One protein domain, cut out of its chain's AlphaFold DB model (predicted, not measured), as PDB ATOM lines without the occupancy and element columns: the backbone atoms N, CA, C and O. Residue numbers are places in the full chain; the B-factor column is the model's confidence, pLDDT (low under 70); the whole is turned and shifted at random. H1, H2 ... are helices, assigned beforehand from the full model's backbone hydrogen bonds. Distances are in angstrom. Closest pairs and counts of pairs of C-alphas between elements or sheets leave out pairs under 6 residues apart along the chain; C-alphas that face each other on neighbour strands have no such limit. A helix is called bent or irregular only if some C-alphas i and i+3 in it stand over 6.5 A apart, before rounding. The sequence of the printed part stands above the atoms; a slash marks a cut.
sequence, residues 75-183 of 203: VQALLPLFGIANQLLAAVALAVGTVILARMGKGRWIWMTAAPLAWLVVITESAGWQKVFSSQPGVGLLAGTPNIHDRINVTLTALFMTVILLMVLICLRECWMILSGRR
ATOM      1  N   VAL A  75     -80.295  -1.535  88.619       69.81
ATOM      2  CA  VAL A  75     -80.065  -1.078  90.004       69.81
ATOM      3  C   VAL A  75     -80.254   0.434  90.149       69.81
ATOM      4  O   VAL A  75     -80.827   0.895  91.136       69.81
ATOM      5  N   GLN A  76     -79.829   1.225  89.160       70.38
ATOM      6  CA  GLN A  76     -79.955   2.687  89.233       70.38
ATOM      7  C   GLN A  76     -81.409   3.158  89.111       70.38
ATOM      8  O   GLN A  76     -81.751   4.184  89.691       70.38
ATOM      9  N   ALA A  77     -82.278   2.402  88.433       69.31
ATOM     10  CA  ALA A  77     -83.707   2.705  88.356       69.31
ATOM     11  C   ALA A  77     -84.470   2.382  89.657       69.31
ATOM     12  O   ALA A  77     -85.469   3.038  89.963       69.31
ATOM     13  N   LEU A  78     -83.998   1.416  90.458       75.19
ATOM     14  CA  LEU A  78     -84.620   1.058  91.740       75.19
ATOM     15  C   LEU A  78     -84.505   2.168  92.791       75.19
ATOM     16  O   LEU A  78     -85.418   2.348  93.597       75.19
ATOM     17  N   LEU A  79     -83.405   2.925  92.778       77.06
ATOM     18  CA  LEU A  79     -83.146   3.973  93.769       77.06
ATOM     19  C   LEU A  79     -84.209   5.094  93.732       77.06
ATOM     20  O   LEU A  79     -84.814   5.365  94.774       77.06
ATOM     21  N   PRO A  80     -84.527   5.711  92.572       78.56
ATOM     22  CA  PRO A  80     -85.653   6.636  92.463       78.56
ATOM     23  C   PRO A  80     -86.995   6.004  92.834       78.56
ATOM     24  O   PRO A  80     -87.812   6.654  93.484       78.56
ATOM     25  N   LEU A  81     -87.224   4.741  92.458       77.38
ATOM     26  CA  LEU A  81     -88.491   4.062  92.725       77.38
ATOM     27  C   LEU A  81     -88.741   3.897  94.231       77.38
ATOM     28  O   LEU A  81     -89.848   4.154  94.703       77.38
ATOM     29  N   PHE A  82     -87.700   3.555  94.995       81.12
ATOM     30  CA  PHE A  82     -87.758   3.509  96.457       81.12
ATOM     31  C   PHE A  82     -88.073   4.886  97.057       81.12
ATOM     32  O   PHE A  82     -88.920   5.011  97.942       81.12
ATOM     33  N   GLY A  83     -87.442   5.938  96.529       83.12
ATOM     34  CA  GLY A  83     -87.712   7.313  96.941       83.12
ATOM     35  C   GLY A  83     -89.168   7.727  96.722       83.12
ATOM     36  O   GLY A  83     -89.768   8.334  97.608       83.12
ATOM     37  N   ILE A  84     -89.754   7.379  95.573       82.44
ATOM     38  CA  ILE A  84     -91.155   7.687  95.251       82.44
ATOM     39  C   ILE A  84     -92.107   6.878  96.139       82.44
ATOM     40  O   ILE A  84     -93.044   7.444  96.700       82.44
ATOM     41  N   ALA A  85     -91.855   5.578  96.325       85.00
ATOM     42  CA  ALA A  85     -92.675   4.727  97.186       85.00
ATOM     43  C   ALA A  85     -92.742   5.263  98.627       85.00
ATOM     44  O   ALA A  85     -93.821   5.341  99.217       85.00
ATOM     45  N   ASN A  86     -91.610   5.722  99.166       89.94
ATOM     46  CA  ASN A  86     -91.557   6.311 100.504       89.94
ATOM     47  C   ASN A  86     -92.303   7.644 100.592       89.94
ATOM     48  O   ASN A  86     -92.963   7.908 101.595       89.94
ATOM     49  N   GLN A  87     -92.231   8.474  99.550       88.56
ATOM     50  CA  GLN A  87     -92.989   9.725  99.499       88.56
ATOM     51  C   GLN A  87     -94.499   9.465  99.474       88.56
ATOM     52  O   GLN A  87     -95.237  10.132 100.196       88.56
ATOM     53  N   LEU A  88     -94.959   8.459  98.724       87.00
ATOM     54  CA  LEU A  88     -96.367   8.055  98.712       87.00
ATOM     55  C   LEU A  88     -96.819   7.525 100.079       87.00
ATOM     56  O   LEU A  88     -97.869   7.933 100.576       87.00
ATOM     57  N   LEU A  89     -96.015   6.674 100.724       89.62
ATOM     58  CA  LEU A  89     -96.315   6.172 102.068       89.62
ATOM     59  C   LEU A  89     -96.370   7.311 103.099       89.62
ATOM     60  O   LEU A  89     -97.294   7.360 103.911       89.62
ATOM     61  N   ALA A  90     -95.420   8.248 103.043       92.12
ATOM     62  CA  ALA A  90     -95.397   9.424 103.907       92.12
ATOM     63  C   ALA A  90     -96.635  10.308 103.693       92.12
ATOM     64  O   ALA A  90     -97.243  10.755 104.664       92.12
ATOM     65  N   ALA A  91     -97.047  10.516 102.442       90.75
ATOM     66  CA  ALA A  91     -98.237  11.288 102.114       90.75
ATOM     67  C   ALA A  91     -99.508  10.661 102.711       90.75
ATOM     68  O   ALA A  91    -100.294  11.360 103.352       90.75
ATOM     69  N   VAL A  92     -99.674   9.338 102.585       89.88
ATOM     70  CA  VAL A  92    -100.797   8.606 103.196       89.88
ATOM     71  C   VAL A  92    -100.752   8.706 104.721       89.88
ATOM     72  O   VAL A  92    -101.762   9.030 105.344       89.88
ATOM     73  N   ALA A  93     -99.588   8.478 105.337       93.00
ATOM     74  CA  ALA A  93     -99.432   8.543 106.788       93.00
ATOM     75  C   ALA A  93     -99.773   9.936 107.346       93.00
ATOM     76  O   ALA A  93    -100.509  10.051 108.327       93.00
ATOM     77  N   LEU A  94     -99.294  11.000 106.695       94.19
ATOM     78  CA  LEU A  94     -99.578  12.380 107.091       94.19
ATOM     79  C   LEU A  94    -101.044  12.761 106.854       94.19
ATOM     80  O   LEU A  94    -101.636  13.436 107.699       94.19
ATOM     81  N   ALA A  95    -101.660  12.307 105.760       91.19
ATOM     82  CA  ALA A  95    -103.083  12.517 105.500       91.19
ATOM     83  C   ALA A  95    -103.953  11.838 106.570       91.19
ATOM     84  O   ALA A  95    -104.804  12.482 107.186       91.19
ATOM     85  N   VAL A  96    -103.685  10.564 106.870       90.50
ATOM     86  CA  VAL A  96    -104.383   9.820 107.927       90.50
ATOM     87  C   VAL A  96    -104.169  10.477 109.291       90.50
ATOM     88  O   VAL A  96    -105.138  10.697 110.015       90.50
ATOM     89  N   GLY A  97    -102.936  10.867 109.628       91.69
ATOM     90  CA  GLY A  97    -102.633  11.582 110.872       91.69
ATOM     91  C   GLY A  97    -103.400  12.901 111.005       91.69
ATOM     92  O   GLY A  97    -103.956  13.192 112.065       91.69
ATOM     93  N   THR A  98    -103.518  13.656 109.910       91.31
ATOM     94  CA  THR A  98    -104.299  14.904 109.847       91.31
ATOM     95  C   THR A  98    -105.783  14.646 110.119       91.31
ATOM     96  O   THR A  98    -106.395  15.341 110.934       91.31
ATOM     97  N   VAL A  99    -106.359  13.610 109.502       89.75
ATOM     98  CA  VAL A  99    -107.756  13.216 109.733       89.75
ATOM     99  C   VAL A  99    -107.970  12.742 111.172       89.75
ATOM    100  O   VAL A  99    -108.954  13.133 111.797       89.75
ATOM    101  N   ILE A 100    -107.055  11.946 111.735       89.38
ATOM    102  CA  ILE A 100    -107.143  11.473 113.125       89.38
ATOM    103  C   ILE A 100    -107.123  12.655 114.101       89.38
ATOM    104  O   ILE A 100    -107.991  12.741 114.968       89.38
ATOM    105  N   LEU A 101    -106.194  13.606 113.944       88.94
ATOM    106  CA  LEU A 101    -106.129  14.794 114.804       88.94
ATOM    107  C   LEU A 101    -107.396  15.650 114.712       88.94
ATOM    108  O   LEU A 101    -107.878  16.139 115.739       88.94
ATOM    109  N   ALA A 102    -107.960  15.788 113.508       86.75
ATOM    110  CA  ALA A 102    -109.246  16.449 113.312       86.75
ATOM    111  C   ALA A 102    -110.372  15.718 114.057       86.75
ATOM    112  O   ALA A 102    -111.140  16.356 114.776       86.75
ATOM    113  N   ARG A 103    -110.435  14.382 113.962       84.75
ATOM    114  CA  ARG A 103    -111.431  13.561 114.674       84.75
ATOM    115  C   ARG A 103    -111.296  13.635 116.190       84.75
ATOM    116  O   ARG A 103    -112.302  13.595 116.880       84.75
ATOM    117  N   MET A 104    -110.086  13.788 116.718       84.56
ATOM    118  CA  MET A 104    -109.849  13.927 118.159       84.56
ATOM    119  C   MET A 104    -110.219  15.315 118.716       84.56
ATOM    120  O   MET A 104    -109.953  15.585 119.885       84.56
ATOM    121  N   GLY A 105    -110.743  16.235 117.895       82.25
ATOM    122  CA  GLY A 105    -111.007  17.618 118.306       82.25
ATOM    123  C   GLY A 105    -109.734  18.426 118.595       82.25
ATOM    124  O   GLY A 105    -109.797  19.549 119.091       82.25
ATOM    125  N   LYS A 106    -108.553  17.892 118.260       82.75
ATOM    126  CA  LYS A 106    -107.243  18.517 118.493       82.75
ATOM    127  C   LYS A 106    -106.883  19.491 117.368       82.75
ATOM    128  O   LYS A 106    -105.754  19.492 116.880       82.75
ATOM    129  N   GLY A 107    -107.825  20.362 116.996       78.38
ATOM    130  CA  GLY A 107    -107.706  21.302 115.873       78.38
ATOM    131  C   GLY A 107    -106.417  22.131 115.884       78.38
ATOM    132  O   GLY A 107    -105.765  22.288 114.855       78.38
ATOM    133  N   ARG A 108    -105.981  22.563 117.075       84.75
ATOM    134  CA  ARG A 108    -104.744  23.338 117.277       84.75
ATOM    135  C   ARG A 108    -103.465  22.607 116.848       84.75
ATOM    136  O   ARG A 108    -102.467  23.265 116.589       84.75
ATOM    137  N   TRP A 109    -103.467  21.277 116.792       88.50
ATOM    138  CA  TRP A 109    -102.285  20.466 116.481       88.50
ATOM    139  C   TRP A 109    -102.283  19.926 115.044       88.50
ATOM    140  O   TRP A 109    -101.277  19.379 114.609       88.50
ATOM    141  N   ILE A 110    -103.372  20.117 114.285       90.00
ATOM    142  CA  ILE A 110    -103.516  19.625 112.901       90.00
ATOM    143  C   ILE A 110    -102.391  20.134 111.992       90.00
ATOM    144  O   ILE A 110    -101.931  19.408 111.114       90.00
ATOM    145  N   TRP A 111    -101.909  21.361 112.208       91.06
ATOM    146  CA  TRP A 111    -100.846  21.941 111.383       91.06
ATOM    147  C   TRP A 111     -99.551  21.115 111.412       91.06
ATOM    148  O   TRP A 111     -98.819  21.130 110.429       91.06
ATOM    149  N   MET A 112     -99.290  20.349 112.480       92.69
ATOM    150  CA  MET A 112     -98.086  19.519 112.596       92.69
ATOM    151  C   MET A 112     -98.027  18.410 111.543       92.69
ATOM    152  O   MET A 112     -96.941  18.051 111.103       92.69
ATOM    153  N   THR A 113     -99.178  17.880 111.125       93.38
ATOM    154  CA  THR A 113     -99.271  16.870 110.060       93.38
ATOM    155  C   THR A 113     -99.659  17.498 108.724       93.38
ATOM    156  O   THR A 113     -99.168  17.072 107.682       93.38
ATOM    157  N   ALA A 114    -100.484  18.551 108.735       91.50
ATOM    158  CA  ALA A 114    -100.944  19.216 107.521       91.50
ATOM    159  C   ALA A 114     -99.839  20.021 106.819       91.50
ATOM    160  O   ALA A 114     -99.781  20.020 105.593       91.50
ATOM    161  N   ALA A 115     -98.948  20.688 107.561       94.00
ATOM    162  CA  ALA A 115     -97.851  21.455 106.973       94.00
ATOM    163  C   ALA A 115     -96.840  20.570 106.213       94.00
ATOM    164  O   ALA A 115     -96.600  20.850 105.036       94.00
ATOM    165  N   PRO A 116     -96.281  19.485 106.795       94.19
ATOM    166  CA  PRO A 116     -95.403  18.592 106.040       94.19
ATOM    167  C   PRO A 116     -96.140  17.871 104.904       94.19
ATOM    168  O   PRO A 116     -95.534  17.634 103.862       94.19
ATOM    169  N   LEU A 117     -97.441  17.580 105.051       93.12
ATOM    170  CA  LEU A 117     -98.253  17.040 103.955       93.12
ATOM    171  C   LEU A 117     -98.340  18.027 102.789       93.12
ATOM    172  O   LEU A 117     -98.085  17.649 101.651       93.12
ATOM    173  N   ALA A 118     -98.667  19.290 103.070       92.75
ATOM    174  CA  ALA A 118     -98.756  20.333 102.056       92.75
ATOM    175  C   ALA A 118     -97.411  20.538 101.351       92.75
ATOM    176  O   ALA A 118     -97.370  20.624 100.128       92.75
ATOM    177  N   TRP A 119     -96.308  20.547 102.104       93.44
ATOM    178  CA  TRP A 119     -94.965  20.641 101.538       93.44
ATOM    179  C   TRP A 119     -94.646  19.474 100.597       93.44
ATOM    180  O   TRP A 119     -94.182  19.692  99.477       93.44
ATOM    181  N   LEU A 120     -94.940  18.244 101.026       92.06
ATOM    182  CA  LEU A 120     -94.725  17.047 100.218       92.06
ATOM    183  C   LEU A 120     -95.538  17.113  98.921       92.06
ATOM    184  O   LEU A 120     -94.968  16.927  97.851       92.06
ATOM    185  N   VAL A 121     -96.824  17.465  99.007       90.12
ATOM    186  CA  VAL A 121     -97.713  17.625  97.843       90.12
ATOM    187  C   VAL A 121     -97.177  18.680  96.881       90.12
ATOM    188  O   VAL A 121     -97.123  18.434  95.679       90.12
ATOM    189  N   VAL A 122     -96.738  19.834  97.389       91.94
ATOM    190  CA  VAL A 122     -96.174  20.902  96.554       91.94
ATOM    191  C   VAL A 122     -94.949  20.407  95.793       91.94
ATOM    192  O   VAL A 122     -94.866  20.634  94.587       91.94
ATOM    193  N   ILE A 123     -94.019  19.710  96.451       90.81
ATOM    194  CA  ILE A 123     -92.820  19.184  95.783       90.81
ATOM    195  C   ILE A 123     -93.192  18.131  94.737       90.81
ATOM    196  O   ILE A 123     -92.695  18.202  93.612       90.81
ATOM    197  N   THR A 124     -94.059  17.173  95.071       88.69
ATOM    198  CA  THR A 124     -94.400  16.073  94.158       88.69
ATOM    199  C   THR A 124     -95.205  16.551  92.954       88.69
ATOM    200  O   THR A 124     -94.923  16.129  91.834       88.69
ATOM    201  N   GLU A 125     -96.150  17.474  93.153       87.56
ATOM    202  CA  GLU A 125     -96.923  18.076  92.061       87.56
ATOM    203  C   GLU A 125     -96.045  18.979  91.191       87.56
ATOM    204  O   GLU A 125     -96.115  18.910  89.965       87.56
ATOM    205  N   SER A 126     -95.148  19.767  91.794       87.25
ATOM    206  CA  SER A 126     -94.205  20.600  91.034       87.25
ATOM    207  C   SER A 126     -93.251  19.747  90.196       87.25
ATOM    208  O   SER A 126     -93.004  20.061  89.030       87.25
ATOM    209  N   ALA A 127     -92.740  18.647  90.756       84.94
ATOM    210  CA  ALA A 127     -91.887  17.708  90.036       84.94
ATOM    211  C   ALA A 127     -92.649  17.003  88.902       84.94
ATOM    212  O   ALA A 127     -92.132  16.912  87.788       84.94
ATOM    213  N   GLY A 128     -93.882  16.551  89.156       83.25
ATOM    214  CA  GLY A 128     -94.754  15.952  88.144       83.25
ATOM    215  C   GLY A 128     -95.053  16.919  86.998       83.25
ATOM    216  O   GLY A 128     -94.868  16.574  85.831       83.25
ATOM    217  N   TRP A 129     -95.398  18.165  87.324       83.56
ATOM    218  CA  TRP A 129     -95.633  19.223  86.343       83.56
ATOM    219  C   TRP A 129     -94.402  19.484  85.471       83.56
ATOM    220  O   TRP A 129     -94.495  19.487  84.244       83.56
ATOM    221  N   GLN A 130     -93.224  19.641  86.083       83.00
ATOM    222  CA  GLN A 130     -91.970  19.815  85.343       83.00
ATOM    223  C   GLN A 130     -91.660  18.606  84.454       83.00
ATOM    224  O   GLN A 130     -91.191  18.777  83.333       83.00
ATOM    225  N   LYS A 131     -91.954  17.385  84.910       77.88
ATOM    226  CA  LYS A 131     -91.731  16.162  84.131       77.88
ATOM    227  C   LYS A 131     -92.642  16.078  82.902       77.88
ATOM    228  O   LYS A 131     -92.213  15.629  81.844       77.88
ATOM    229  N   VAL A 132     -93.889  16.527  83.009       77.12
ATOM    230  CA  VAL A 132     -94.839  16.500  81.886       77.12
ATOM    231  C   VAL A 132     -94.569  17.644  80.903       77.12
ATOM    232  O   VAL A 132     -94.488  17.403  79.699       77.12
ATOM    233  N   PHE A 133     -94.383  18.868  81.401       76.12
ATOM    234  CA  PHE A 133     -94.427  20.089  80.587       76.12
ATOM    235  C   PHE A 133     -93.070  20.757  80.325       76.12
ATOM    236  O   PHE A 133     -93.031  21.787  79.653       76.12
ATOM    237  N   SER A 134     -91.954  20.227  80.839       75.12
ATOM    238  CA  SER A 134     -90.634  20.788  80.517       75.12
ATOM    239  C   SER A 134     -90.365  20.729  79.010       75.12
ATOM    240  O   SER A 134     -90.753  19.794  78.319       75.12
ATOM    241  N   SER A 135     -89.689  21.741  78.480       62.25
ATOM    242  CA  SER A 135     -89.280  21.820  77.073       62.25
ATOM    243  C   SER A 135     -87.970  21.076  76.785       62.25
ATOM    244  O   SER A 135     -87.560  20.968  75.633       62.25
ATOM    245  N   GLN A 136     -87.295  20.559  77.817       68.50
ATOM    246  CA  GLN A 136     -86.037  19.831  77.665       68.50
ATOM    247  C   GLN A 136     -86.306  18.360  77.310       68.50
ATOM    248  O   GLN A 136     -86.947  17.679  78.109       68.50
ATOM    249  N   PRO A 137     -85.757  17.813  76.209       57.28
ATOM    250  CA  PRO A 137     -86.015  16.431  75.779       57.28
ATOM    251  C   PRO A 137     -85.655  15.342  76.807       57.28
ATOM    252  O   PRO A 137     -86.192  14.243  76.750       57.28
ATOM    253  N   GLY A 138     -84.761  15.627  77.764       58.25
ATOM    254  CA  GLY A 138     -84.401  14.696  78.847       58.25
ATOM    255  C   GLY A 138     -85.308  14.757  80.085       58.25
ATOM    256  O   GLY A 138     -85.216  13.906  80.970       58.25
ATOM    257  N   VAL A 139     -86.176  15.769  80.177       59.66
ATOM    258  CA  VAL A 139     -87.012  16.039  81.361       59.66
ATOM    259  C   VAL A 139     -88.493  16.056  81.007       59.66
ATOM    260  O   VAL A 139     -89.284  15.496  81.758       59.66
ATOM    261  N   GLY A 140     -88.841  16.670  79.879       58.59
ATOM    262  CA  GLY A 140     -90.188  16.881  79.384       58.59
ATOM    263  C   GLY A 140     -90.712  15.744  78.534       58.59
ATOM    264  O   GLY A 140     -90.274  15.547  77.402       58.59
ATOM    265  N   LEU A 141     -91.706  15.041  79.056       65.31
ATOM    266  CA  LEU A 141     -92.292  13.887  78.387       65.31
ATOM    267  C   LEU A 141     -93.157  14.266  77.169       65.31
ATOM    268  O   LEU A 141     -93.344  13.441  76.281       65.31
ATOM    269  N   LEU A 142     -93.654  15.509  77.097       65.56
ATOM    270  CA  LEU A 142     -94.388  16.030  75.932       65.56
ATOM    271  C   LEU A 142     -93.481  16.625  74.840       65.56
ATOM    272  O   LEU A 142     -93.942  16.828  73.720       65.56
ATOM    273  N   ALA A 143     -92.214  16.916  75.154       59.50
ATOM    274  CA  ALA A 143     -91.244  17.499  74.220       59.50
ATOM    275  C   ALA A 143     -90.404  16.440  73.470       59.50
ATOM    276  O   ALA A 143     -89.675  16.782  72.540       59.50
ATOM    277  N   GLY A 144     -90.482  15.169  73.885       60.34
ATOM    278  CA  GLY A 144     -89.801  14.034  73.254       60.34
ATOM    279  C   GLY A 144     -90.537  13.458  72.035       60.34
ATOM    280  O   GLY A 144     -91.692  13.777  71.759       60.34
ATOM    281  N   THR A 145     -89.860  12.586  71.283       57.31
ATOM    282  CA  THR A 145     -90.444  11.826  70.159       57.31
ATOM    283  C   THR A 145     -91.601  10.922  70.614       57.31
ATOM    284  O   THR A 145     -91.559  10.420  71.731       57.31
ATOM    285  N   PRO A 146     -92.607  10.619  69.769       64.06
ATOM    286  CA  PRO A 146     -93.769   9.809  70.145       64.06
ATOM    287  C   PRO A 146     -93.443   8.303  70.199       64.06
ATOM    288  O   PRO A 146     -94.054   7.492  69.504       64.06
ATOM    289  N   ASN A 147     -92.477   7.906  71.026       72.56
ATOM    290  CA  ASN A 147     -92.194   6.503  71.299       72.56
ATOM    291  C   ASN A 147     -93.196   5.952  72.324       72.56
ATOM    292  O   ASN A 147     -93.710   6.671  73.183       72.56
ATOM    293  N   ILE A 148     -93.462   4.644  72.263       75.94
ATOM    294  CA  ILE A 148     -94.376   3.967  73.199       75.94
ATOM    295  C   ILE A 148     -93.953   4.180  74.665       75.94
ATOM    296  O   ILE A 148     -94.804   4.388  75.526       75.94
ATOM    297  N   HIS A 149     -92.643   4.208  74.929       70.94
ATOM    298  CA  HIS A 149     -92.071   4.429  76.256       70.94
ATOM    299  C   HIS A 149     -92.399   5.818  76.812       70.94
ATOM    300  O   HIS A 149     -92.792   5.931  77.971       70.94
ATOM    301  N   ASP A 150     -92.331   6.856  75.980       74.00
ATOM    302  CA  ASP A 150     -92.638   8.224  76.403       74.00
ATOM    303  C   ASP A 150     -94.133   8.373  76.701       74.00
ATOM    304  O   ASP A 150     -94.510   8.938  77.727       74.00
ATOM    305  N   ARG A 151     -95.005   7.745  75.897       75.81
ATOM    306  CA  ARG A 151     -96.457   7.714  76.156       75.81
ATOM    307  C   ARG A 151     -96.809   6.991  77.457       75.81
ATOM    308  O   ARG A 151     -97.673   7.463  78.198       75.81
ATOM    309  N   ILE A 152     -96.152   5.865  77.743       79.75
ATOM    310  CA  ILE A 152     -96.325   5.132  79.006       79.75
ATOM    311  C   ILE A 152     -95.893   6.011  80.181       79.75
ATOM    312  O   ILE A 152     -96.637   6.129  81.152       79.75
ATOM    313  N   ASN A 153     -94.749   6.688  80.068       79.31
ATOM    314  CA  ASN A 153     -94.244   7.572  81.114       79.31
ATOM    315  C   ASN A 153     -95.182   8.759  81.371       79.31
ATOM    316  O   ASN A 153     -95.510   9.009  82.528       79.31
ATOM    317  N   VAL A 154     -95.682   9.440  80.327       80.44
ATOM    318  CA  VAL A 154     -96.682  10.522  80.480       80.44
ATOM    319  C   VAL A 154     -97.913  10.002  81.211       80.44
ATOM    320  O   VAL A 154     -98.373  10.618  82.171       80.44
ATOM    321  N   THR A 155     -98.436   8.858  80.767       82.12
ATOM    322  CA  THR A 155     -99.660   8.268  81.322       82.12
ATOM    323  C   THR A 155     -99.474   7.916  82.795       82.12
ATOM    324  O   THR A 155    -100.330   8.228  83.619       82.12
ATOM    325  N   LEU A 156     -98.339   7.310  83.146       82.25
ATOM    326  CA  LEU A 156     -98.026   6.921  84.514       82.25
ATOM    327  C   LEU A 156     -97.815   8.143  85.419       82.25
ATOM    328  O   LEU A 156     -98.349   8.179  86.525       82.25
ATOM    329  N   THR A 157     -97.094   9.169  84.954       83.44
ATOM    330  CA  THR A 157     -96.914  10.420  85.708       83.44
ATOM    331  C   THR A 157     -98.249  11.128  85.935       83.44
ATOM    332  O   THR A 157     -98.543  11.515  87.063       83.44
ATOM    333  N   ALA A 158     -99.095  11.229  84.906       84.50
ATOM    334  CA  ALA A 158    -100.426  11.820  85.029       84.50
ATOM    335  C   ALA A 158    -101.326  11.028  85.993       84.50
ATOM    336  O   ALA A 158    -102.043  11.623  86.800       84.50
ATOM    337  N   LEU A 159    -101.260   9.692  85.958       87.25
ATOM    338  CA  LEU A 159    -101.968   8.830  86.903       87.25
ATOM    339  C   LEU A 159    -101.523   9.105  88.345       87.25
ATOM    340  O   LEU A 159    -102.372   9.305  89.210       87.25
ATOM    341  N   PHE A 160    -100.213   9.159  88.604       84.75
ATOM    342  CA  PHE A 160     -99.688   9.442  89.943       84.75
ATOM    343  C   PHE A 160    -100.117  10.815  90.466       84.75
ATOM    344  O   PHE A 160    -100.608  10.894  91.591       84.75
ATOM    345  N   MET A 161    -100.005  11.868  89.649       87.94
ATOM    346  CA  MET A 161    -100.475  13.214  90.018       87.94
ATOM    347  C   MET A 161    -101.978  13.208  90.323       87.94
ATOM    348  O   MET A 161    -102.426  13.746  91.332       87.94
ATOM    349  N   THR A 162    -102.772  12.506  89.510       88.94
ATOM    350  CA  THR A 162    -104.219  12.382  89.739       88.94
ATOM    351  C   THR A 162    -104.521  11.695  91.072       88.94
ATOM    352  O   THR A 162    -105.368  12.164  91.830       88.94
ATOM    353  N   VAL A 163    -103.824  10.603  91.397       88.31
ATOM    354  CA  VAL A 163    -104.009   9.875  92.664       88.31
ATOM    355  C   VAL A 163    -103.632  10.742  93.867       88.31
ATOM    356  O   VAL A 163    -104.382  10.775  94.844       88.31
ATOM    357  N   ILE A 164    -102.512  11.466  93.799       87.00
ATOM    358  CA  ILE A 164    -102.077  12.376  94.868       87.00
ATOM    359  C   ILE A 164    -103.107  13.491  95.063       87.00
ATOM    360  O   ILE A 164    -103.546  13.731  96.190       87.00
ATOM    361  N   LEU A 165    -103.568  14.112  93.977       88.69
ATOM    362  CA  LEU A 165    -104.591  15.151  94.030       88.69
ATOM    363  C   LEU A 165    -105.892  14.633  94.657       88.69
ATOM    364  O   LEU A 165    -106.436  15.262  95.564       88.69
ATOM    365  N   LEU A 166    -106.373  13.461  94.230       90.44
ATOM    366  CA  LEU A 166    -107.562  12.829  94.807       90.44
ATOM    367  C   LEU A 166    -107.388  12.549  96.301       90.44
ATOM    368  O   LEU A 166    -108.292  12.838  97.084       90.44
ATOM    369  N   MET A 167    -106.232  12.033  96.717       88.44
ATOM    370  CA  MET A 167    -105.924  11.786  98.126       88.44
ATOM    371  C   MET A 167    -105.975  13.075  98.953       88.44
ATOM    372  O   MET A 167    -106.575  13.092 100.030       88.44
ATOM    373  N   VAL A 168    -105.400  14.167  98.445       87.56
ATOM    374  CA  VAL A 168    -105.441  15.478  99.108       87.56
ATOM    375  C   VAL A 168    -106.874  15.990  99.208       87.56
ATOM    376  O   VAL A 168    -107.294  16.414 100.284       87.56
ATOM    377  N   LEU A 169    -107.657  15.895  98.133       90.56
ATOM    378  CA  LEU A 169    -109.065  16.299  98.131       90.56
ATOM    379  C   LEU A 169    -109.894  15.490  99.134       90.56
ATOM    380  O   LEU A 169    -110.724  16.060  99.842       90.56
ATOM    381  N   ILE A 170    -109.654  14.181  99.239       90.25
ATOM    382  CA  ILE A 170    -110.301  13.317 100.234       90.25
ATOM    383  C   ILE A 170    -109.908  13.749 101.651       90.25
ATOM    384  O   ILE A 170    -110.787  13.907 102.497       90.25
ATOM    385  N   CYS A 171    -108.620  13.998 101.903       88.12
ATOM    386  CA  CYS A 171    -108.133  14.459 103.203       88.12
ATOM    387  C   CYS A 171    -108.763  15.804 103.597       88.12
ATOM    388  O   CYS A 171    -109.285  15.947 104.702       88.12
ATOM    389  N   LEU A 172    -108.770  16.777 102.682       88.44
ATOM    390  CA  LEU A 172    -109.362  18.097 102.898       88.44
ATOM    391  C   LEU A 172    -110.869  18.006 103.136       88.44
ATOM    392  O   LEU A 172    -111.372  18.616 104.078       88.44
ATOM    393  N   ARG A 173    -111.588  17.218 102.326       89.06
ATOM    394  CA  ARG A 173    -113.028  16.988 102.490       89.06
ATOM    395  C   ARG A 173    -113.335  16.391 103.858       89.06
ATOM    396  O   ARG A 173    -114.254  16.855 104.527       89.06
ATOM    397  N   GLU A 174    -112.598  15.364 104.268       86.50
ATOM    398  CA  GLU A 174    -112.827  14.687 105.543       86.50
ATOM    399  C   GLU A 174    -112.545  15.633 106.720       86.50
ATOM    400  O   GLU A 174    -113.399  15.787 107.594       86.50
ATOM    401  N   CYS A 175    -111.420  16.357 106.700       83.38
ATOM    402  CA  CYS A 175    -111.105  17.375 107.706       83.38
ATOM    403  C   CYS A 175    -112.153  18.497 107.751       83.38
ATOM    404  O   CYS A 175    -112.577  18.891 108.835       83.38
ATOM    405  N   TRP A 176    -112.623  18.973 106.595       84.38
ATOM    406  CA  TRP A 176    -113.671  19.991 106.507       84.38
ATOM    407  C   TRP A 176    -115.001  19.500 107.087       84.38
ATOM    408  O   TRP A 176    -115.641  20.220 107.851       84.38
ATOM    409  N   MET A 177    -115.425  18.270 106.776       82.31
ATOM    410  CA  MET A 177    -116.659  17.692 107.326       82.31
ATOM    411  C   MET A 177    -116.610  17.547 108.852       82.31
ATOM    412  O   MET A 177    -117.630  17.745 109.512       82.31
ATOM    413  N   ILE A 178    -115.440  17.230 109.410       81.12
ATOM    414  CA  ILE A 178    -115.251  17.086 110.858       81.12
ATOM    415  C   ILE A 178    -115.233  18.459 111.543       81.12
ATOM    416  O   ILE A 178    -115.947  18.665 112.520       81.12
ATOM    417  N   LEU A 179    -114.471  19.422 111.012       78.06
ATOM    418  CA  LEU A 179    -114.361  20.770 111.587       78.06
ATOM    419  C   LEU A 179    -115.650  21.595 111.444       78.06
ATOM    420  O   LEU A 179    -115.939  22.426 112.298       78.06
ATOM    421  N   SER A 180    -116.446  21.353 110.398       77.94
ATOM    422  CA  SER A 180    -117.754  22.001 110.195       77.94
ATOM    423  C   SER A 180    -118.879  21.425 111.067       77.94
ATOM    424  O   SER A 180    -120.031  21.826 110.911       77.94
ATOM    425  N   GLY A 181    -118.578  20.471 111.960       68.94
ATOM    426  CA  GLY A 181    -119.556  19.869 112.873       68.94
ATOM    427  C   GLY A 181    -120.589  18.960 112.194       68.94
ATOM    428  O   GLY A 181    -121.528  18.510 112.842       68.94
ATOM    429  N   ARG A 182    -120.432  18.666 110.893       61.66
ATOM    430  CA  ARG A 182    -121.385  17.871 110.090       61.66
ATOM    431  C   ARG A 182    -121.259  16.356 110.297       61.66
ATOM    432  O   ARG A 182    -122.126  15.609 109.853       61.66
ATOM    433  N   ARG A 183    -120.199  15.892 110.968       56.91
ATOM    434  CA  ARG A 183    -120.017  14.504 111.427       56.91
ATOM    435  C   ARG A 183    -119.747  14.516 112.929       56.91
ATOM    436  O   ARG A 183    -118.720  15.037 113.355       56.91
TER     437      ARG A 183
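Overview. This is residues 75 to 183 of the 203 residues of the protein "Carbon starvation protein A" of Planctomycetes bacterium (UniProt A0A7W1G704). Three long helices make an up-and-down bundle, their centres in a triangle, and the bundle is splayed at one end, where the first residues of H1, 75 to 83, stick out free of the other two helices. H2 folds back beside H1 and H3 returns the same way as H1; a long loop, residues 134 to 147, lies at the end where H2 finishes and H3 starts. The printed part has 109 residues with three named helices, in the order H1, H2, H3, and no named strand; the class is all helix. The whole is loose, with a radius of gyration of the C-alphas of 17.0 A, and elongated, spanning 52 by 29 by 19 A.

Along the chain. Find C-alpha 75 at (-80.065, -1.078, 90.004); from there H1, residues 75 to 103, runs 42.5 A from first to last C-alpha. It is neither bent nor irregular, but only just: C-alphas 77 and 80 are 6.0 A apart. Next look at C-alpha 111, at (-100.846, 21.941, 111.383), where H2 begins; it covers residues 111 to 133 and is 31.5 A long. H3, residues 148 to 179, is the longest helix at 46.4 A and ends at C-alpha 179, at (-114.361, 20.770, 111.587).

Arrangement. H1, H2 and H3 form a bundle, up and down, each helix running against the one before it. H1 and H2 are a helical hairpin; they touch through residues 87 to 98 of H1 and 111 to 121 of H2, and the closest C-alphas, those of Leu 94 and Thr 113, are 5.4 A apart. Their lines stand at a steep tilt of 39 degrees, opposite ways. H2 and H3 are a second helical hairpin, at a shallow tilt of 24 degrees, opposite ways. Look at residues 154 to 164 of H3, which alone of that helix touch H2: the closest C-alphas of the two helices, those of Glu 125 and Met 161, are 6.4 A apart. H1 and H3 run the same way at a shallow tilt of 16 degrees; residues 92 to 103 of H1 touch residues 167 to 179 of H3, and the closest C-alphas, those of Val 99 and Cys 175, are 5.7 A apart. In H3 every O i to N i+4 pair is within hydrogen-bond range; in H1 23 of 25 are, and in H2 18 of 19.

Size, cuts and confidence. The two C-alphas farthest apart are those of Gly 105 and Thr 145, at 52.7 A. The printed part has no cut. The link from H1 to H2 is short, with 7 residues, and the link from H2 to H3 is long, with 14. In the B-factor column the mean pLDDT of the printed part is 81.9; look for values under 70 at residues 75, 77, 135 to 146 and 181 to 183.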